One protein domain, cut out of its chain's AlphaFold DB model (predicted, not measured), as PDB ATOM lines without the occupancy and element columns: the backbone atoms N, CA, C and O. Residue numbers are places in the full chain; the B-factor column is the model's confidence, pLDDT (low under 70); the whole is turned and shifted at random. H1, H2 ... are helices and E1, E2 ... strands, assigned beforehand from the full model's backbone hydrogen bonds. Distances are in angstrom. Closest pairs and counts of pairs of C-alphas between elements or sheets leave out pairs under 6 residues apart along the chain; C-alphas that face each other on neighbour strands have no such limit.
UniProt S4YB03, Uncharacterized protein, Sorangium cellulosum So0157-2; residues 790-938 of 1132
ATOM      1  N   HIS A 790     108.849 142.534 155.143       90.75
ATOM      2  CA  HIS A 790     108.011 143.633 155.639       90.75
ATOM      3  C   HIS A 790     108.747 144.369 156.769       90.75
ATOM      4  O   HIS A 790     108.462 144.163 157.950       90.75
ATOM      5  N   VAL A 791     109.755 145.151 156.387       93.44
ATOM      6  CA  VAL A 791     110.531 146.041 157.261       93.44
ATOM      7  C   VAL A 791     110.612 147.404 156.581       93.44
ATOM      8  O   VAL A 791     110.889 147.489 155.377       93.44
ATOM      9  N   GLY A 792     110.351 148.453 157.356       94.50
ATOM     10  CA  GLY A 792     110.156 149.818 156.892       94.50
ATOM     11  C   GLY A 792     108.747 150.072 156.352       94.50
ATOM     12  O   GLY A 792     107.873 149.202 156.378       94.50
ATOM     13  N   ALA A 793     108.548 151.274 155.820       94.69
ATOM     14  CA  ALA A 793     107.293 151.725 155.227       94.69
ATOM     15  C   ALA A 793     107.065 151.076 153.859       94.69
ATOM     16  O   ALA A 793     107.305 151.680 152.819       94.69
ATOM     17  N   ARG A 794     106.647 149.808 153.845       93.19
ATOM     18  CA  ARG A 794     106.293 149.096 152.608       93.19
ATOM     19  C   ARG A 794     104.823 149.347 152.236       93.19
ATOM     20  O   ARG A 794     104.000 149.414 153.152       93.19
ATOM     21  N   PRO A 795     104.493 149.486 150.935       91.50
ATOM     22  CA  PRO A 795     103.120 149.629 150.449       91.50
ATOM     23  C   PRO A 795     102.434 148.255 150.432       91.50
ATOM     24  O   PRO A 795     102.336 147.592 149.400       91.50
ATOM     25  N   ASP A 796     102.040 147.780 151.611       90.81
ATOM     26  CA  ASP A 796     101.335 146.508 151.791       90.81
ATOM     27  C   ASP A 796     100.350 146.586 152.963       90.81
ATOM     28  O   ASP A 796     100.310 147.594 153.674       90.81
ATOM     29  N   ALA A 797      99.585 145.516 153.174       90.25
ATOM     30  CA  ALA A 797      98.735 145.375 154.346       90.25
ATOM     31  C   ALA A 797      99.584 145.347 155.629       90.25
ATOM     32  O   ALA A 797     100.541 144.570 155.735       90.25
ATOM     33  N   ARG A 798      99.245 146.186 156.611       90.81
ATOM     34  CA  ARG A 798      99.996 146.346 157.865       90.81
ATOM     35  C   ARG A 798      99.321 145.671 159.036       90.81
ATOM     36  O   ARG A 798     100.028 145.141 159.888       90.81
ATOM     37  N   GLU A 799      97.993 145.648 159.076       90.38
ATOM     38  CA  GLU A 799      97.254 145.075 160.209       90.38
ATOM     39  C   GLU A 799      97.640 143.616 160.489       90.38
ATOM     40  O   GLU A 799      97.945 143.306 161.643       90.38
ATOM     41  N   PRO A 800      97.763 142.723 159.481       89.62
ATOM     42  CA  PRO A 800      98.179 141.342 159.728       89.62
ATOM     43  C   PRO A 800      99.641 141.224 160.177       89.62
ATOM     44  O   PRO A 800     100.028 140.218 160.766       89.62
ATOM     45  N   ILE A 801     100.464 142.230 159.870       88.94
ATOM     46  CA  ILE A 801     101.901 142.251 160.167       88.94
ATOM     47  C   ILE A 801     102.159 142.763 161.586       88.94
ATOM     48  O   ILE A 801     103.030 142.237 162.276       88.94
ATOM     49  N   VAL A 802     101.417 143.787 162.013       88.19
ATOM     50  CA  VAL A 802     101.511 144.385 163.356       88.19
ATOM     51  C   VAL A 802     100.614 143.647 164.360       88.19
ATOM     52  O   VAL A 802     100.880 143.673 165.558       88.19
ATOM     53  N   GLY A 803      99.570 142.960 163.889       87.00
ATOM     54  CA  GLY A 803      98.582 142.284 164.734       87.00
ATOM     55  C   GLY A 803      97.590 143.243 165.396       87.00
ATOM     56  O   GLY A 803      97.036 142.917 166.445       87.00
ATOM     57  N   VAL A 804      97.397 144.436 164.822       87.31
ATOM     58  CA  VAL A 804      96.526 145.497 165.351       87.31
ATOM     59  C   VAL A 804      95.773 146.147 164.191       87.31
ATOM     60  O   VAL A 804      96.398 146.538 163.205       87.31
ATOM     61  N   GLU A 805      94.454 146.277 164.327       88.81
ATOM     62  CA  GLU A 805      93.591 147.005 163.387       88.81
ATOM     63  C   GLU A 805      93.946 148.502 163.380       88.81
ATOM     64  O   GLU A 805      94.299 149.079 164.419       88.81
ATOM     65  N   GLN A 806      93.908 149.141 162.213       88.56
ATOM     66  CA  GLN A 806      94.123 150.578 162.113       88.56
ATOM     67  C   GLN A 806      92.965 151.341 162.771       88.56
ATOM     68  O   GLN A 806      91.810 150.925 162.747       88.56
ATOM     69  N   LEU A 807      93.279 152.474 163.404       90.88
ATOM     70  CA  LEU A 807      92.252 153.285 164.057       90.88
ATOM     71  C   LEU A 807      91.474 154.086 163.015       90.88
ATOM     72  O   LEU A 807      92.063 154.591 162.065       90.88
ATOM     73  N   THR A 808      90.174 154.281 163.236       92.81
ATOM     74  CA  THR A 808      89.360 155.156 162.385       92.81
ATOM     75  C   THR A 808      89.906 156.592 162.404       92.81
ATOM     76  O   THR A 808      90.063 157.157 163.493       92.81
ATOM     77  N   PRO A 809      90.149 157.219 161.239       95.19
ATOM     78  CA  PRO A 809      90.714 158.559 161.175       95.19
ATOM     79  C   PRO A 809      89.747 159.644 161.659       95.19
ATOM     80  O   PRO A 809      88.542 159.606 161.404       95.19
ATOM     81  N   THR A 810      90.298 160.669 162.307       94.50
ATOM     82  CA  THR A 810      89.605 161.930 162.629       94.50
ATOM     83  C   THR A 810      89.960 163.045 161.643       94.50
ATOM     84  O   THR A 810      89.235 164.043 161.535       94.50
ATOM     85  N   ARG A 811      91.081 162.898 160.926       92.94
ATOM     86  CA  ARG A 811      91.638 163.846 159.954       92.94
ATOM     87  C   ARG A 811      92.289 163.059 158.811       92.94
ATOM     88  O   ARG A 811      92.919 162.038 159.067       92.94
ATOM     89  N   LEU A 812      92.166 163.551 157.579       92.81
ATOM     90  CA  LEU A 812      92.763 162.928 156.392       92.81
ATOM     91  C   LEU A 812      93.784 163.857 155.739       92.81
ATOM     92  O   LEU A 812      93.489 165.029 155.501       92.81
ATOM     93  N   VAL A 813      94.953 163.334 155.395       93.25
ATOM     94  CA  VAL A 813      95.960 164.019 154.577       93.25
ATOM     95  C   VAL A 813      95.981 163.356 153.204       93.25
ATOM     96  O   VAL A 813      96.109 162.138 153.107       93.25
ATOM     97  N   VAL A 814      95.799 164.155 152.150       89.56
ATOM     98  CA  VAL A 814      95.623 163.662 150.777       89.56
ATOM     99  C   VAL A 814      96.351 164.588 149.797       89.56
ATOM    100  O   VAL A 814      95.834 165.639 149.418       89.56
ATOM    101  N   GLY A 815      97.553 164.208 149.373       86.00
ATOM    102  CA  GLY A 815      98.376 164.935 148.397       86.00
ATOM    103  C   GLY A 815      98.165 164.443 146.963       86.00
ATOM    104  O   GLY A 815      98.261 165.199 145.999       86.00
ATOM    105  N   GLY A 816      97.814 163.171 146.818       79.38
ATOM    106  CA  GLY A 816      97.424 162.502 145.591       79.38
ATOM    107  C   GLY A 816      96.014 162.859 145.132       79.38
ATOM    108  O   GLY A 816      95.711 162.642 143.970       79.38
ATOM    109  N   GLY A 817      95.162 163.451 145.965       80.12
ATOM    110  CA  GLY A 817      93.830 163.928 145.577       80.12
ATOM    111  C   GLY A 817      92.771 162.835 145.370       80.12
ATOM    112  O   GLY A 817      91.735 163.120 144.777       80.12
ATOM    113  N   SER A 818      92.986 161.605 145.836       81.06
ATOM    114  CA  SER A 818      91.985 160.523 145.863       81.06
ATOM    115  C   SER A 818      92.193 159.642 147.091       81.06
ATOM    116  O   SER A 818      93.302 159.592 147.610       81.06
ATOM    117  N   PHE A 819      91.149 158.941 147.527       84.00
ATOM    118  CA  PHE A 819      91.250 157.967 148.610       84.00
ATOM    119  C   PHE A 819      91.779 156.624 148.119       84.00
ATOM    120  O   PHE A 819      91.648 156.282 146.936       84.00
ATOM    121  N   HIS A 820      92.315 155.834 149.045       85.56
ATOM    122  CA  HIS A 820      92.681 154.455 148.764       85.56
ATOM    123  C   HIS A 820      91.435 153.605 148.410       85.56
ATOM    124  O   HIS A 820      90.292 153.943 148.729       85.56
ATOM    125  N   ARG A 821      91.622 152.476 147.710       77.50
ATOM    126  CA  ARG A 821      90.509 151.725 147.072       77.50
ATOM    127  C   ARG A 821      89.434 151.197 148.027       77.50
ATOM    128  O   ARG A 821      88.313 150.965 147.583       77.50
ATOM    129  N   SER A 822      89.787 150.941 149.281       78.69
ATOM    130  CA  SER A 822      88.892 150.396 150.309       78.69
ATOM    131  C   SER A 822      88.373 151.454 151.281       78.69
ATOM    132  O   SER A 822      87.734 151.083 152.264       78.69
ATOM    133  N   ALA A 823      88.613 152.741 151.007       83.81
ATOM    134  CA  ALA A 823      88.189 153.823 151.879       83.81
ATOM    135  C   ALA A 823      86.666 153.782 152.121       83.81
ATOM    136  O   ALA A 823      85.880 153.800 151.164       83.81
ATOM    137  N   PRO A 824      86.225 153.726 153.389       85.44
ATOM    138  CA  PRO A 824      84.815 153.758 153.744       85.44
ATOM    139  C   PRO A 824      84.080 154.999 153.220       85.44
ATOM    140  O   PRO A 824      84.571 156.125 153.260       85.44
ATOM    141  N   ILE A 825      82.828 154.815 152.791       78.94
ATOM    142  CA  ILE A 825      82.029 155.875 152.151       78.94
ATOM    143  C   ILE A 825      81.793 157.099 153.053       78.94
ATOM    144  O   ILE A 825      81.665 158.227 152.579       78.94
ATOM    145  N   ASN A 826      81.761 156.896 154.372       82.38
ATOM    146  CA  ASN A 826      81.589 157.957 155.363       82.38
ATOM    147  C   ASN A 826      82.831 158.854 155.503       82.38
ATOM    148  O   ASN A 826      82.716 159.958 156.038       82.38
ATOM    149  N   TRP A 827      83.992 158.448 154.979       86.12
ATOM    150  CA  TRP A 827      85.217 159.253 155.021       86.12
ATOM    151  C   TRP A 827      85.149 160.485 154.125       86.12
ATOM    152  O   TRP A 827      85.838 161.477 154.365       86.12
ATOM    153  N   HIS A 828      84.221 160.502 153.166       81.00
ATOM    154  CA  HIS A 828      83.929 161.693 152.376       81.00
ATOM    155  C   HIS A 828      83.548 162.912 153.233       81.00
ATOM    156  O   HIS A 828      83.819 164.038 152.808       81.00
ATOM    157  N   GLY A 829      82.983 162.688 154.429       79.00
ATOM    158  CA  GLY A 829      82.643 163.731 155.398       79.00
ATOM    159  C   GLY A 829      83.800 164.191 156.294       79.00
ATOM    160  O   GLY A 829      83.677 165.232 156.943       79.00
ATOM    161  N   ILE A 830      84.926 163.468 156.328       85.94
ATOM    162  CA  ILE A 830      86.085 163.808 157.166       85.94
ATOM    163  C   ILE A 830      86.860 164.976 156.539       85.94
ATOM    164  O   ILE A 830      86.926 165.141 155.316       85.94
ATOM    165  N   ARG A 831      87.430 165.836 157.392       85.62
ATOM    166  CA  ARG A 831      88.219 166.998 156.970       85.62
ATOM    167  C   ARG A 831      89.544 166.559 156.335       85.62
ATOM    168  O   ARG A 831      90.221 165.686 156.872       85.62
ATOM    169  N   ARG A 832      89.887 167.188 155.205       86.31
ATOM    170  CA  ARG A 832      91.039 166.855 154.353       86.31
ATOM    171  C   ARG A 832      92.058 167.989 154.361       86.31
ATOM    172  O   ARG A 832      91.650 169.151 154.397       86.31
ATOM    173  N   TYR A 833      93.331 167.634 154.285       88.19
ATOM    174  CA  TYR A 833      94.473 168.548 154.283       88.19
ATOM    175  C   TYR A 833      95.468 168.143 153.195       88.19
ATOM    176  O   TYR A 833      95.563 166.959 152.865       88.19
ATOM    177  N   GLY A 834      96.192 169.111 152.635       86.56
ATOM    178  CA  GLY A 834      97.209 168.855 151.613       86.56
ATOM    179  C   GLY A 834      98.537 168.377 152.192       86.56
ATOM    180  O   GLY A 834      99.309 167.728 151.492       86.56
ATOM    181  N   THR A 835      98.796 168.672 153.468       90.94
ATOM    182  CA  THR A 835     100.034 168.319 154.177       90.94
ATOM    183  C   THR A 835      99.757 167.877 155.612       90.94
ATOM    184  O   THR A 835      98.705 168.179 156.190       90.94
ATOM    185  N   LEU A 836     100.721 167.181 156.218       92.25
ATOM    186  CA  LEU A 836     100.684 166.849 157.640       92.25
ATOM    187  C   LEU A 836     100.787 168.117 158.500       92.25
ATOM    188  O   LEU A 836     100.097 168.221 159.514       92.25
ATOM    189  N   THR A 837     101.588 169.100 158.073       90.25
ATOM    190  CA  THR A 837     101.692 170.417 158.724       90.25
ATOM    191  C   THR A 837     100.318 171.076 158.883       90.25
ATOM    192  O   THR A 837      99.958 171.503 159.981       90.25
ATOM    193  N   GLU A 838      99.520 171.121 157.813       90.06
ATOM    194  CA  GLU A 838      98.170 171.697 157.839       90.06
ATOM    195  C   GLU A 838      97.222 170.934 158.774       90.06
ATOM    196  O   GLU A 838      96.452 171.552 159.517       90.06
ATOM    197  N   ALA A 839      97.286 169.600 158.764       92.31
ATOM    198  CA  ALA A 839      96.455 168.766 159.626       92.31
ATOM    199  C   ALA A 839      96.773 168.992 161.114       92.31
ATOM    200  O   ALA A 839      95.859 169.187 161.919       92.31
ATOM    201  N   LEU A 840      98.061 169.029 161.476       91.75
ATOM    202  CA  LEU A 840      98.507 169.291 162.848       91.75
ATOM    203  C   LEU A 840      98.146 170.708 163.310       91.75
ATOM    204  O   LEU A 840      97.671 170.878 164.434       91.75
ATOM    205  N   ALA A 841      98.305 171.712 162.443       89.75
ATOM    206  CA  ALA A 841      97.918 173.089 162.745       89.75
ATOM    207  C   ALA A 841      96.408 173.216 163.000       89.75
ATOM    208  O   ALA A 841      95.989 173.914 163.924       89.75
ATOM    209  N   ALA A 842      95.582 172.507 162.226       89.81
ATOM    210  CA  ALA A 842      94.142 172.500 162.442       89.81
ATOM    211  C   ALA A 842      93.754 171.835 163.767       89.81
ATOM    212  O   ALA A 842      92.948 172.400 164.499       89.81
ATOM    213  N   ILE A 843      94.371 170.699 164.111       91.69
ATOM    214  CA  ILE A 843      94.169 170.033 165.407       91.69
ATOM    215  C   ILE A 843      94.547 170.959 166.570       91.69
ATOM    216  O   ILE A 843      93.804 171.065 167.546       91.69
ATOM    217  N   ALA A 844      95.678 171.660 166.467       89.25
ATOM    218  CA  ALA A 844      96.099 172.616 167.488       89.25
ATOM    219  C   ALA A 844      95.073 173.750 167.687       89.25
ATOM    220  O   ALA A 844      94.951 174.274 168.792       89.25
ATOM    221  N   ALA A 845      94.331 174.111 166.635       89.12
ATOM    222  CA  ALA A 845      93.325 175.165 166.671       89.12
ATOM    223  C   ALA A 845      91.934 174.694 167.134       89.12
ATOM    224  O   ALA A 845      91.232 175.471 167.779       89.12
ATOM    225  N   ASP A 846      91.511 173.469 166.790       89.81
ATOM    226  CA  ASP A 846      90.116 173.024 166.949       89.81
ATOM    227  C   ASP A 846      89.889 171.796 167.846       89.81
ATOM    228  O   ASP A 846      88.742 171.533 168.221       89.81
ATOM    229  N   ALA A 847      90.933 171.061 168.239       88.94
ATOM    230  CA  ALA A 847      90.756 169.868 169.064       88.94
ATOM    231  C   ALA A 847      90.455 170.209 170.533       88.94
ATOM    232  O   ALA A 847      91.050 171.103 171.144       88.94
ATOM    233  N   ALA A 848      89.540 169.444 171.131       88.56
ATOM    234  CA  ALA A 848      89.226 169.570 172.548       88.56
ATOM    235  C   ALA A 848      90.442 169.183 173.421       88.56
ATOM    236  O   ALA A 848      91.171 168.249 173.075       88.56
ATOM    237  N   PRO A 849      90.660 169.838 174.575       88.12
ATOM    238  CA  PRO A 849      91.699 169.428 175.513       88.12
ATOM    239  C   PRO A 849      91.543 167.958 175.933       88.12
ATOM    240  O   PRO A 849      90.466 167.533 176.344       88.12
ATOM    241  N   GLY A 850      92.623 167.183 175.841       88.00
ATOM    242  CA  GLY A 850      92.633 165.748 176.130       88.00
ATOM    243  C   GLY A 850      92.055 164.866 175.017       88.00
ATOM    244  O   GLY A 850      91.849 163.674 175.246       88.00
ATOM    245  N   ALA A 851      91.797 165.410 173.823       92.81
ATOM    246  CA  ALA A 851      91.316 164.631 172.686       92.81
ATOM    247  C   ALA A 851      92.326 163.563 172.231       92.81
ATOM    248  O   ALA A 851      93.533 163.644 172.486       92.81
ATOM    249  N   ARG A 852      91.796 162.551 171.538       94.88
ATOM    250  CA  ARG A 852      92.560 161.506 170.855       94.88
ATOM    251  C   ARG A 852      92.365 161.695 169.360       94.88
ATOM    252  O   ARG A 852      91.250 161.528 168.876       94.88
ATOM    253  N   GLU A 853      93.429 162.056 168.657       95.81
ATOM    254  CA  GLU A 853      93.369 162.362 167.225       95.81
ATOM    255  C   GLU A 853      94.108 161.298 166.409       95.81
ATOM    256  O   GLU A 853      95.158 160.790 166.819       95.81
ATOM    257  N   VAL A 854      93.543 160.970 165.248       97.00
ATOM    258  CA  VAL A 854      94.091 160.010 164.288       97.00
ATOM    259  C   VAL A 854      94.159 160.695 162.930       97.00
ATOM    260  O   VAL A 854      93.132 161.014 162.327       97.00
ATOM    261  N   ILE A 855      95.377 160.929 162.461       97.50
ATOM    262  CA  ILE A 855      95.659 161.443 161.126       97.50
ATOM    263  C   ILE A 855      95.987 160.252 160.235       97.50
ATOM    264  O   ILE A 855      96.980 159.563 160.476       97.50
ATOM    265  N   GLU A 856      95.183 160.039 159.200       96.50
ATOM    266  CA  GLU A 856      95.491 159.067 158.153       96.50
ATOM    267  C   GLU A 856      95.974 159.768 156.884       96.50
ATOM    268  O   GLU A 856      95.365 160.737 156.426       96.50
ATOM    269  N   ILE A 857      97.093 159.295 156.338       95.81
ATOM    270  CA  ILE A 857      97.621 159.724 155.042       95.81
ATOM    271  C   ILE A 857      97.156 158.719 153.984       95.81
ATOM    272  O   ILE A 857      97.547 157.553 154.022       95.81
ATOM    273  N   GLU A 858      96.317 159.181 153.060       92.12
ATOM    274  CA  GLU A 858      95.468 158.349 152.184       92.12
ATOM    275  C   GLU A 858      96.143 157.811 150.924       92.12
ATOM    276  O   GLU A 858      95.542 157.033 150.185       92.12
ATOM    277  N   ASP A 859      97.355 158.262 150.621       91.50
ATOM    278  CA  ASP A 859      98.000 157.988 149.345       91.50
ATOM    279  C   ASP A 859      99.526 157.875 149.460       91.50
ATOM    280  O   ASP A 859     100.153 158.200 150.472       91.50
ATOM    281  N   SER A 860     100.137 157.401 148.376       92.69
ATOM    282  CA  SER A 860     101.586 157.268 148.222       92.69
ATOM    283  C   SER A 860     102.272 158.548 147.709       92.69
ATOM    284  O   SER A 860     103.303 158.464 147.030       92.69
ATOM    285  N   ALA A 861     101.702 159.734 147.961       92.69
ATOM    286  CA  ALA A 861     102.295 160.990 147.512       92.69
ATOM    287  C   ALA A 861     103.549 161.378 148.318       92.69
ATOM    288  O   ALA A 861     103.802 160.904 149.431       92.69
ATOM    289  N   THR A 862     104.343 162.271 147.728       93.19
ATOM    290  CA  THR A 862     105.452 162.947 148.404       93.19
ATOM    291  C   THR A 862     104.980 164.290 148.950       93.19
ATOM    292  O   THR A 862     104.530 165.145 148.189       93.19
ATOM    293  N   TYR A 863     105.140 164.488 150.252       91.88
ATOM    294  CA  TYR A 863     104.722 165.680 150.979       91.88
ATOM    295  C   TYR A 863     105.945 166.500 151.374       91.88
ATOM    296  O   TYR A 863     106.841 166.001 152.054       91.88
ATOM    297  N   ALA A 864     105.996 167.757 150.940       89.31
ATOM    298  CA  ALA A 864     106.999 168.700 151.410       89.31
ATOM    299  C   ALA A 864     106.522 169.309 152.733       89.31
ATOM    300  O   ALA A 864     105.543 170.050 152.757       89.31
ATOM    301  N   GLU A 865     107.216 168.997 153.823       87.56
ATOM    302  CA  GLU A 865     106.864 169.437 155.172       87.56
ATOM    303  C   GLU A 865     107.926 170.439 155.648       87.56
ATOM    304  O   GLU A 865     108.972 170.020 156.143       87.56
ATOM    305  N   PRO A 866     107.732 171.761 155.472       75.94
ATOM    306  CA  PRO A 866     108.759 172.757 155.791       75.94
ATOM    307  C   PRO A 866     109.098 172.811 157.291       75.94
ATOM    308  O   PRO A 866     110.225 173.154 157.642       75.94
ATOM    309  N   GLY A 867     108.156 172.428 158.160       73.25
ATOM    310  CA  GLY A 867     108.351 172.263 159.599       73.25
ATOM    311  C   GLY A 867     107.069 171.774 160.276       73.25
ATOM    312  O   GLY A 867     105.975 172.155 159.869       73.25
ATOM    313  N   LEU A 868     107.192 170.939 161.313       76.62
ATOM    314  CA  LEU A 868     106.040 170.424 162.059       76.62
ATOM    315  C   LEU A 868     105.905 171.091 163.425       76.62
ATOM    316  O   LEU A 868     106.834 171.083 164.230       76.62
ATOM    317  N   THR A 869     104.700 171.574 163.731       79.44
ATOM    318  CA  THR A 869     104.333 172.000 165.087       79.44
ATOM    319  C   THR A 869     103.417 170.959 165.717       79.44
ATOM    320  O   THR A 869     102.301 170.739 165.249       79.44
ATOM    321  N   TRP A 870     103.882 170.319 166.788       85.69
ATOM    322  CA  TRP A 870     103.114 169.301 167.502       85.69
ATOM    323  C   TRP A 870     102.039 169.936 168.410       85.69
ATOM    324  O   TRP A 870     102.360 170.840 169.184       85.69
ATOM    325  N   PRO A 871     100.771 169.483 168.361       89.00
ATOM    326  CA  PRO A 871      99.670 170.067 169.134       89.00
ATOM    327  C   PRO A 871      99.772 169.739 170.631       89.00
ATOM    328  O   PRO A 871      99.889 168.575 171.010       89.00
ATOM    329  N   ALA A 872      99.690 170.745 171.506       85.69
ATOM    330  CA  ALA A 872      99.913 170.569 172.948       85.69
ATOM    331  C   ALA A 872      98.686 170.130 173.767       85.69
ATOM    332  O   ALA A 872      98.813 169.749 174.927       85.69
ATOM    333  N   ASN A 873      97.498 170.186 173.176       82.88
ATOM    334  CA  ASN A 873      96.202 169.969 173.818       82.88
ATOM    335  C   ASN A 873      95.712 168.508 173.789       82.88
ATOM    336  O   ASN A 873      94.589 168.259 174.215       82.88
ATOM    337  N   LEU A 874      96.501 167.541 173.312       91.06
ATOM    338  CA  LEU A 874      96.035 166.161 173.103       91.06
ATOM    339  C   LEU A 874      96.438 165.197 174.221       91.06
ATOM    340  O   LEU A 874      97.498 165.333 174.827       91.06
ATOM    341  N   ALA A 875      95.623 164.158 174.425       91.94
ATOM    342  CA  ALA A 875      96.016 162.990 175.212       91.94
ATOM    343  C   ALA A 875      96.845 162.006 174.372       91.94
ATOM    344  O   ALA A 875      97.877 161.516 174.833       91.94
ATOM    345  N   SER A 876      96.420 161.734 173.134       94.06
ATOM    346  CA  SER A 876      97.141 160.849 172.214       94.06
ATOM    347  C   SER A 876      97.038 161.299 170.764       94.06
ATOM    348  O   SER A 876      95.998 161.813 170.345       94.06
ATOM    349  N   LEU A 877      98.083 161.018 169.991       95.62
ATOM    350  CA  LEU A 877      98.144 161.297 168.560       95.62
ATOM    351  C   LEU A 877      98.625 160.055 167.803       95.62
ATOM    352  O   LEU A 877      99.654 159.473 168.145       95.62
ATOM    353  N   THR A 878      97.888 159.663 166.767       97.19
ATOM    354  CA  THR A 878      98.314 158.632 165.811       97.19
ATOM    355  C   THR A 878      98.450 159.258 164.433       97.19
ATOM    356  O   THR A 878      97.520 159.904 163.963       97.19
ATOM    357  N   VAL A 879      99.600 159.067 163.791       97.06
ATOM    358  CA  VAL A 879      99.821 159.403 162.380       97.06
ATOM    359  C   VAL A 879     100.099 158.100 161.644       97.06
ATOM    360  O   VAL A 879     101.122 157.458 161.889       97.06
ATOM    361  N   GLN A 880      99.181 157.685 160.778       96.69
ATOM    362  CA  GLN A 880      99.255 156.405 160.078       96.69
ATOM    363  C   GLN A 880      99.112 156.584 158.567       96.69
ATOM    364  O   GLN A 880      98.401 157.467 158.099       96.69
ATOM    365  N   ALA A 881      99.798 155.746 157.800       96.50
ATOM    366  CA  ALA A 881      99.526 155.583 156.379       96.50
ATOM    367  C   ALA A 881      98.365 154.603 156.167       96.50
ATOM    368  O   ALA A 881      98.350 153.533 156.794       96.50
ATOM    369  N   ALA A 882      97.473 154.925 155.230       94.12
ATOM    370  CA  ALA A 882      96.441 154.011 154.756       94.12
ATOM    371  C   ALA A 882      97.054 152.681 154.285       94.12
ATOM    372  O   ALA A 882      98.203 152.620 153.818       94.12
ATOM    373  N   GLU A 883      96.307 151.586 154.424       92.50
ATOM    374  CA  GLU A 883      96.744 150.257 153.982       92.50
ATOM    375  C   GLU A 883      97.180 150.279 152.509       92.50
ATOM    376  O   GLU A 883      96.553 150.919 151.668       92.50
ATOM    377  N   PHE A 884      98.260 149.560 152.184       92.25
ATOM    378  CA  PHE A 884      98.874 149.519 150.844       92.25
ATOM    379  C   PHE A 884      99.516 150.823 150.338       92.25
ATOM    380  O   PHE A 884     100.172 150.787 149.299       92.25
ATOM    381  N   GLU A 885      99.412 151.941 151.055       93.44
ATOM    382  CA  GLU A 885      99.994 153.223 150.636       93.44
ATOM    383  C   GLU A 885     101.355 153.481 151.286       93.44
ATOM    384  O   GLU A 885     101.616 153.017 152.392       93.44
ATOM    385  N   ARG A 886     102.254 154.212 150.620       93.69
ATOM    386  CA  ARG A 886     103.578 154.579 151.153       93.69
ATOM    387  C   ARG A 886     103.831 156.084 151.005       93.69
ATOM    388  O   ARG A 886     104.497 156.487 150.045       93.69
ATOM    389  N   PRO A 887     103.354 156.910 151.946       95.56
ATOM    390  CA  PRO A 887     103.621 158.340 151.926       95.56
ATOM    391  C   PRO A 887     105.092 158.635 152.234       95.56
ATOM    392  O   PRO A 887     105.724 157.986 153.079       95.56
ATOM    393  N   VAL A 888     105.635 159.643 151.550       94.69
ATOM    394  CA  VAL A 888     107.000 160.136 151.766       94.69
ATOM    395  C   VAL A 888     106.942 161.556 152.301       94.69
ATOM    396  O   VAL A 888     106.532 162.465 151.588       94.69
ATOM    397  N   LEU A 889     107.376 161.751 153.542       93.31
ATOM    398  CA  LEU A 889     107.462 163.063 154.172       93.31
ATOM    399  C   LEU A 889     108.878 163.611 153.985       93.31
ATOM    400  O   LEU A 889     109.841 163.064 154.526       93.31
ATOM    401  N   VAL A 890     109.007 164.678 153.201       90.31
ATOM    402  CA  VAL A 890     110.259 165.396 152.949       90.31
ATOM    403  C   VAL A 890     110.380 166.525 153.970       90.31
ATOM    404  O   VAL A 890     109.744 167.566 153.825       90.31
ATOM    405  N   LEU A 891     111.179 166.299 155.012       85.06
ATOM    406  CA  LEU A 891     111.148 167.059 156.268       85.06
ATOM    407  C   LEU A 891     112.135 168.220 156.303       85.06
ATOM    408  O   LEU A 891     113.321 167.954 156.405       85.06
ATOM    409  N   GLY A 892     111.687 169.476 156.288       76.88
ATOM    410  CA  GLY A 892     112.548 170.659 156.425       76.88
ATOM    411  C   GLY A 892     113.438 170.656 157.680       76.88
ATOM    412  O   GLY A 892     113.277 169.840 158.586       76.88
ATOM    413  N   ALA A 893     114.384 171.600 157.751       66.38
ATOM    414  CA  ALA A 893     115.430 171.646 158.783       66.38
ATOM    415  C   ALA A 893     114.914 171.711 160.242       66.38
ATOM    416  O   ALA A 893     115.656 171.374 161.168       66.38
ATOM    417  N   ASP A 894     113.650 172.099 160.443       57.50
ATOM    418  CA  ASP A 894     113.029 172.375 161.739       57.50
ATOM    419  C   ASP A 894     112.046 171.275 162.200       57.50
ATOM    420  O   ASP A 894     110.996 171.576 162.769       57.50
ATOM    421  N   TRP A 895     112.363 169.977 162.029       66.88
ATOM    422  CA  TRP A 895     111.676 168.906 162.790       66.88
ATOM    423  C   TRP A 895     112.124 168.915 164.260       66.88
ATOM    424  O   TRP A 895     112.756 167.996 164.782       66.88
ATOM    425  N   LYS A 896     111.827 170.018 164.934       57.31
ATOM    426  CA  LYS A 896     111.988 170.225 166.365       57.31
ATOM    427  C   LYS A 896     110.728 170.925 166.825       57.31
ATOM    428  O   LYS A 896     110.246 171.833 166.152       57.31
ATOM    429  N   ALA A 897     110.174 170.513 167.959       50.09
ATOM    430  CA  ALA A 897     109.072 171.269 168.532       50.09
ATOM    431  C   ALA A 897     109.536 172.717 168.769       50.09
ATOM    432  O   ALA A 897     110.588 172.950 169.365       50.09
ATOM    433  N   ALA A 898     108.771 173.699 168.294       42.91
ATOM    434  CA  ALA A 898     109.010 175.086 168.662       42.91
ATOM    435  C   ALA A 898     108.734 175.241 170.172       42.91
ATOM    436  O   ALA A 898     107.584 175.207 170.605       42.91
ATOM    437  N   GLY A 899     109.787 175.379 170.984       55.69
ATOM    438  CA  GLY A 899     109.678 175.467 172.447       55.69
ATOM    439  C   GLY A 899     109.742 174.109 173.163       55.69
ATOM    440  O   GLY A 899     110.295 173.148 172.640       55.69
ATOM    441  N   ALA A 900     109.227 174.032 174.398       58.22
ATOM    442  CA  ALA A 900     109.179 172.770 175.142       58.22
ATOM    443  C   ALA A 900     108.158 171.822 174.479       58.22
ATOM    444  O   ALA A 900     106.984 172.192 174.392       58.22
ATOM    445  N   PRO A 901     108.566 170.628 174.007       65.25
ATOM    446  CA  PRO A 901     107.672 169.734 173.285       65.25
ATOM    447  C   PRO A 901     106.515 169.271 174.187       65.25
ATOM    448  O   PRO A 901     106.731 169.011 175.377       65.25
ATOM    449  N   PRO A 902     105.288 169.155 173.652       75.94
ATOM    450  CA  PRO A 902     104.157 168.672 174.429       75.94
ATOM    451  C   PRO A 902     104.352 167.210 174.829       75.94
ATOM    452  O   PRO A 902     104.949 166.428 174.093       75.94
ATOM    453  N   ALA A 903     103.838 166.845 176.004       83.25
ATOM    454  CA  ALA A 903     103.904 165.479 176.500       83.25
ATOM    455  C   ALA A 903     102.582 164.745 176.255       83.25
ATOM    456  O   ALA A 903     101.533 165.215 176.696       83.25
ATOM    457  N   TYR A 904     102.643 163.572 175.625       89.06
ATOM    458  CA  TYR A 904     101.465 162.743 175.344       89.06
ATOM    459  C   TYR A 904     101.368 161.520 176.267       89.06
ATOM    460  O   TYR A 904     102.362 161.024 176.805       89.06
ATOM    461  N   GLU A 905     100.159 160.976 176.421       91.75
ATOM    462  CA  GLU A 905      99.976 159.626 176.961       91.75
ATOM    463  C   GLU A 905     100.478 158.586 175.951       91.75
ATOM    464  O   GLU A 905     101.256 157.704 176.317       91.75
ATOM    465  N   ALA A 906     100.090 158.731 174.681       93.00
ATOM    466  CA  ALA A 906     100.518 157.848 173.602       93.00
ATOM    467  C   ALA A 906     100.771 158.611 172.294       93.00
ATOM    468  O   ALA A 906      99.971 159.461 171.900       93.00
ATOM    469  N   LEU A 907     101.862 158.273 171.608       94.44
ATOM    470  CA  LEU A 907     102.198 158.791 170.280       94.44
ATOM    471  C   LEU A 907     102.538 157.616 169.364       94.44
ATOM    472  O   LEU A 907     103.449 156.855 169.675       94.44
ATOM    473  N   THR A 908     101.827 157.470 168.246       96.19
ATOM    474  CA  THR A 908     102.078 156.396 167.271       96.19
ATOM    475  C   THR A 908     102.355 156.976 165.890       96.19
ATOM    476  O   THR A 908     101.563 157.767 165.385       96.19
ATOM    477  N   LEU A 909     103.460 156.563 165.269       96.12
ATOM    478  CA  LEU A 909     103.745 156.800 163.855       96.12
ATOM    479  C   LEU A 909     103.802 155.453 163.140       96.12
ATOM    480  O   LEU A 909     104.569 154.580 163.547       96.12
ATOM    481  N   ARG A 910     103.013 155.288 162.076       96.88
ATOM    482  CA  ARG A 910     102.891 154.008 161.375       96.88
ATOM    483  C   ARG A 910     102.993 154.159 159.861       96.88
ATOM    484  O   ARG A 910     102.208 154.882 159.258       96.88
ATOM    485  N   GLY A 911     103.902 153.413 159.233       96.00
ATOM    486  CA  GLY A 911     103.928 153.273 157.771       96.00
ATOM    487  C   GLY A 911     104.513 154.459 156.997       96.00
ATOM    488  O   GLY A 911     104.171 154.631 155.831       96.00
ATOM    489  N   LEU A 912     105.369 155.282 157.614       95.88
ATOM    490  CA  LEU A 912     105.855 156.540 157.026       95.88
ATOM    491  C   LEU A 912     107.312 156.449 156.551       95.88
ATOM    492  O   LEU A 912     108.175 155.920 157.260       95.88
ATOM    493  N   VAL A 913     107.613 157.023 155.384       94.88
ATOM    494  CA  VAL A 913     108.997 157.322 154.984       94.88
ATOM    495  C   VAL A 913     109.334 158.748 155.411       94.88
ATOM    496  O   VAL A 913     108.667 159.691 154.997       94.88
ATOM    497  N   LEU A 914     110.384 158.902 156.211       91.62
ATOM    498  CA  LEU A 914     110.924 160.183 156.654       91.62
ATOM    499  C   LEU A 914     112.206 160.462 155.860       91.62
ATOM    500  O   LEU A 914     113.217 159.775 156.033       91.62
ATOM    501  N   ALA A 915     112.144 161.433 154.952       86.69
ATOM    502  CA  ALA A 915     113.202 161.750 154.002       86.69
ATOM    503  C   ALA A 915     113.740 163.171 154.218       86.69
ATOM    504  O   ALA A 915     112.951 164.103 154.295       86.69
ATOM    505  N   GLN A 916     115.065 163.317 154.308       73.44
ATOM    506  CA  GLN A 916     115.929 164.498 154.097       73.44
ATOM    507  C   GLN A 916     117.345 164.148 154.621       73.44
ATOM    508  O   GLN A 916     117.517 163.066 155.175       73.44
ATOM    509  N   GLY A 917     118.353 165.005 154.383       63.31
ATOM    510  CA  GLY A 917     119.780 164.726 154.651       63.31
ATOM    511  C   GLY A 917     120.191 164.622 156.136       63.31
ATOM    512  O   GLY A 917     119.491 164.045 156.961       63.31
ATOM    513  N   ALA A 918     121.347 165.192 156.505       51.44
ATOM    514  CA  ALA A 918     121.932 165.112 157.854       51.44
ATOM    515  C   ALA A 918     121.195 165.978 158.903       51.44
ATOM    516  O   ALA A 918     121.685 167.034 159.303       51.44
ATOM    517  N   PHE A 919     120.026 165.529 159.364       65.00
ATOM    518  CA  PHE A 919     119.243 166.182 160.422       65.00
ATOM    519  C   PHE A 919     118.749 165.189 161.490       65.00
ATOM    520  O   PHE A 919     118.725 163.972 161.292       65.00
ATOM    521  N   SER A 920     118.379 165.730 162.654       77.44
ATOM    522  CA  SER A 920     117.820 164.987 163.788       77.44
ATOM    523  C   SER A 920     116.306 165.174 163.836       77.44
ATOM    524  O   SER A 920     115.839 166.305 163.907       77.44
ATOM    525  N   VAL A 921     115.562 164.074 163.835       82.19
ATOM    526  CA  VAL A 921     114.122 164.000 164.090       82.19
ATOM    527  C   VAL A 921     113.922 163.879 165.597       82.19
ATOM    528  O   VAL A 921     114.193 162.830 166.188       82.19
ATOM    529  N   GLU A 922     113.458 164.957 166.225       85.50
ATOM    530  CA  GLU A 922     113.085 164.952 167.638       85.50
ATOM    531  C   GLU A 922     111.608 164.593 167.804       85.50
ATOM    532  O   GLU A 922     110.717 165.305 167.332       85.50
ATOM    533  N   PHE A 923     111.343 163.463 168.458       86.62
ATOM    534  CA  PHE A 923     109.978 163.045 168.753       86.62
ATOM    535  C   PHE A 923     109.489 163.691 170.057       86.62
ATOM    536  O   PHE A 923     110.237 163.704 171.039       86.62
ATOM    537  N   PRO A 924     108.233 164.176 170.115       86.62
ATOM    538  CA  PRO A 924     107.644 164.646 171.362       86.62
ATOM    539  C   PRO A 924     107.670 163.552 172.436       86.62
ATOM    540  O   PRO A 924     107.421 162.381 172.125       86.62
ATOM    541  N   PRO A 925     107.938 163.900 173.704       85.00
ATOM    542  CA  PRO A 925     107.944 162.922 174.774       85.00
ATOM    543  C   PRO A 925     106.538 162.337 174.961       85.00
ATOM    544  O   PRO A 925     105.548 163.056 175.072       85.00
ATOM    545  N   ALA A 926     106.434 161.014 175.042       88.88
ATOM    546  CA  ALA A 926     105.180 160.318 175.317       88.88
ATOM    547  C   ALA A 926     105.411 159.198 176.334       88.88
ATOM    548  O   ALA A 926     106.512 158.659 176.416       88.88
ATOM    549  N   ARG A 927     104.395 158.835 177.127       89.44
ATOM    550  CA  ARG A 927     104.514 157.686 178.046       89.44
ATOM    551  C   ARG A 927     104.672 156.373 177.268       89.44
ATOM    552  O   ARG A 927     105.509 155.555 177.650       89.44
ATOM    553  N   ASP A 928     103.891 156.194 176.203       91.94
ATOM    554  CA  ASP A 928     104.017 155.097 175.235       91.94
ATOM    555  C   ASP A 928     104.210 155.665 173.821       91.94
ATOM    556  O   ASP A 928     103.277 156.185 173.209       91.94
ATOM    557  N   LEU A 929     105.440 155.613 173.316       94.75
ATOM    558  CA  LEU A 929     105.794 156.058 171.973       94.75
ATOM    559  C   LEU A 929     106.017 154.839 171.085       94.75
ATOM    560  O   LEU A 929     106.882 154.015 171.380       94.75
ATOM    561  N   ARG A 930     105.282 154.745 169.978       96.12
ATOM    562  CA  ARG A 930     105.403 153.656 169.006       96.12
ATOM    563  C   ARG A 930     105.766 154.186 167.629       96.12
ATOM    564  O   ARG A 930     105.119 155.092 167.110       96.12
ATOM    565  N   VAL A 931     106.793 153.601 167.025       96.94
ATOM    566  CA  VAL A 931     107.141 153.817 165.621       96.94
ATOM    567  C   VAL A 931     107.141 152.458 164.941       96.94
ATOM    568  O   VAL A 931     107.956 151.589 165.246       96.94
ATOM    569  N   GLU A 932     106.204 152.260 164.028       97.19
ATOM    570  CA  GLU A 932     105.911 150.956 163.447       97.19
ATOM    571  C   GLU A 932     106.001 151.050 161.927       97.19
ATOM    572  O   GLU A 932     105.381 151.917 161.315       97.19
ATOM    573  N   LEU A 933     106.755 150.156 161.283       96.88
ATOM    574  CA  LEU A 933     106.860 150.119 159.818       96.88
ATOM    575  C   LEU A 933     107.265 151.479 159.212       96.88
ATOM    576  O   LEU A 933     106.756 151.866 158.168       96.88
ATOM    577  N   CYS A 934     108.159 152.226 159.861       96.62
ATOM    578  CA  CYS A 934     108.674 153.496 159.341       96.62
ATOM    579  C   CYS A 934     110.095 153.343 158.787       96.62
ATOM    580  O   CYS A 934     110.874 152.509 159.255       96.62
ATOM    581  N   THR A 935     110.444 154.178 157.812       95.19
ATOM    582  CA  THR A 935     111.768 154.199 157.173       95.19
ATOM    583  C   THR A 935     112.373 155.593 157.275       95.19
ATOM    584  O   THR A 935     111.790 156.543 156.768       95.19
ATOM    585  N   ALA A 936     113.561 155.722 157.857       92.12
ATOM    586  CA  ALA A 936     114.452 156.847 157.598       92.12
ATOM    587  C   ALA A 936     115.136 156.630 156.243       92.12
ATOM    588  O   ALA A 936     115.663 155.544 156.003       92.12
ATOM    589  N   GLU A 937     115.137 157.607 155.338       87.06
ATOM    590  CA  GLU A 937     115.803 157.419 154.039       87.06
ATOM    591  C   GLU A 937     117.333 157.359 154.189       87.06
ATOM    592  O   GLU A 937     117.947 156.363 153.789       87.06
ATOM    593  N   GLY A 938     117.920 158.360 154.849       85.00
ATOM    594  CA  GLY A 938     119.363 158.487 155.061       85.00
ATOM    595  C   GLY A 938     119.885 157.680 156.252       85.00
ATOM    596  O   GLY A 938     119.202 157.517 157.267       85.00
TER     597      GLY A 938
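This is residues 790 to 938 of the 1132 residues of an uncharacterized protein of Sorangium cellulosum So0157-2 (UniProt S4YB03). The chain is wound in stacked turns, a short solenoid: E2 to E3, E4 to E5 and E6 to E7 each pass from one wall of parallel strands to another, and short links return from E3 to E4 and from E5 to E6, back to the first wall. H3 packs on E1, E2 and E3 at one end of the stack, while little H1 and H2 lie far out from the core. The printed part has 149 residues, in the order H1 E1 H2 H3 E2 E3 E4 E5 E6 E7 E8 E9, with one parallel sheet E1 E2 E4 E6 E9 and another, E3 E5 E7. The class is mixed, helices and strands, though under half of the residues are in named elements. It is compact and rounded, with a radius of gyration of the C-alphas of 14.3 A and spans of 40 by 36 by 29 A.

Start at H1, residues 799 to 802, whose Val 802 has its C-alpha 7.9 A from that of Glu 932, their closest pair. Next come E1, residues 811 to 813, H2, residues 825 to 829, H3, residues 836 to 846, and E2, residues 851 to 857; they form a strand-helix-strand unit, two parallel neighbour strands with helices between. Look for N 813 and O 856, 2.8 A apart. H3 is on one face of this sheet, two layers, at a height over the sheet of 8.2 A; it lies over E2 and runs along the strands, at 24 degrees to E2 on the local plane. Its closest C-alphas to E3, residues 862 to 867, are those of Thr 837 and Glu 865, 6.4 A apart. Then E4, residues 874 to 881, is the parallel neighbour of E2, with N 855 and O 878 at 2.8 A. E5, residues 888 to 894, is parallel to E3, with N 865 and O 890 at 2.9 A. E6, residues 904 to 910, is parallel to E4, with N 879 and O 908 at 2.8 A, and runs on into E7, residues 913 to 915, at 90 degrees. E7 is parallel to E5, with N 889 and O 913 at 2.8 A. E8, residues 920 to 922, pairs with no named strand and is near E5. E9, residues 926 to 932, is parallel to E6, with N 930 and O 907 at 2.8 A. In H3 every O i to N i+4 pair is within hydrogen-bond range; in H2 0 of 1 is, but 2 of 2 O i to N i+3 pairs are, and H1 is too short for an i+4 pair.

Find C-alpha 799, where H1 begins, at (97.254, 145.075, 160.209). H3 is 15.4 A long, E2 19.4 A and E4 20.1 A. E9 ends at C-alpha 932, (105.911, 150.956, 163.447).

The two C-alphas farthest apart are those of Ile 825 and Ala 918, 41.4 A. The printed part has no cut, and the link from E1 to H2 is long, 11 residues. Look for pLDDT under 70 at residues 893 to 901 and 917 to 919; the mean of the printed part is 87.0.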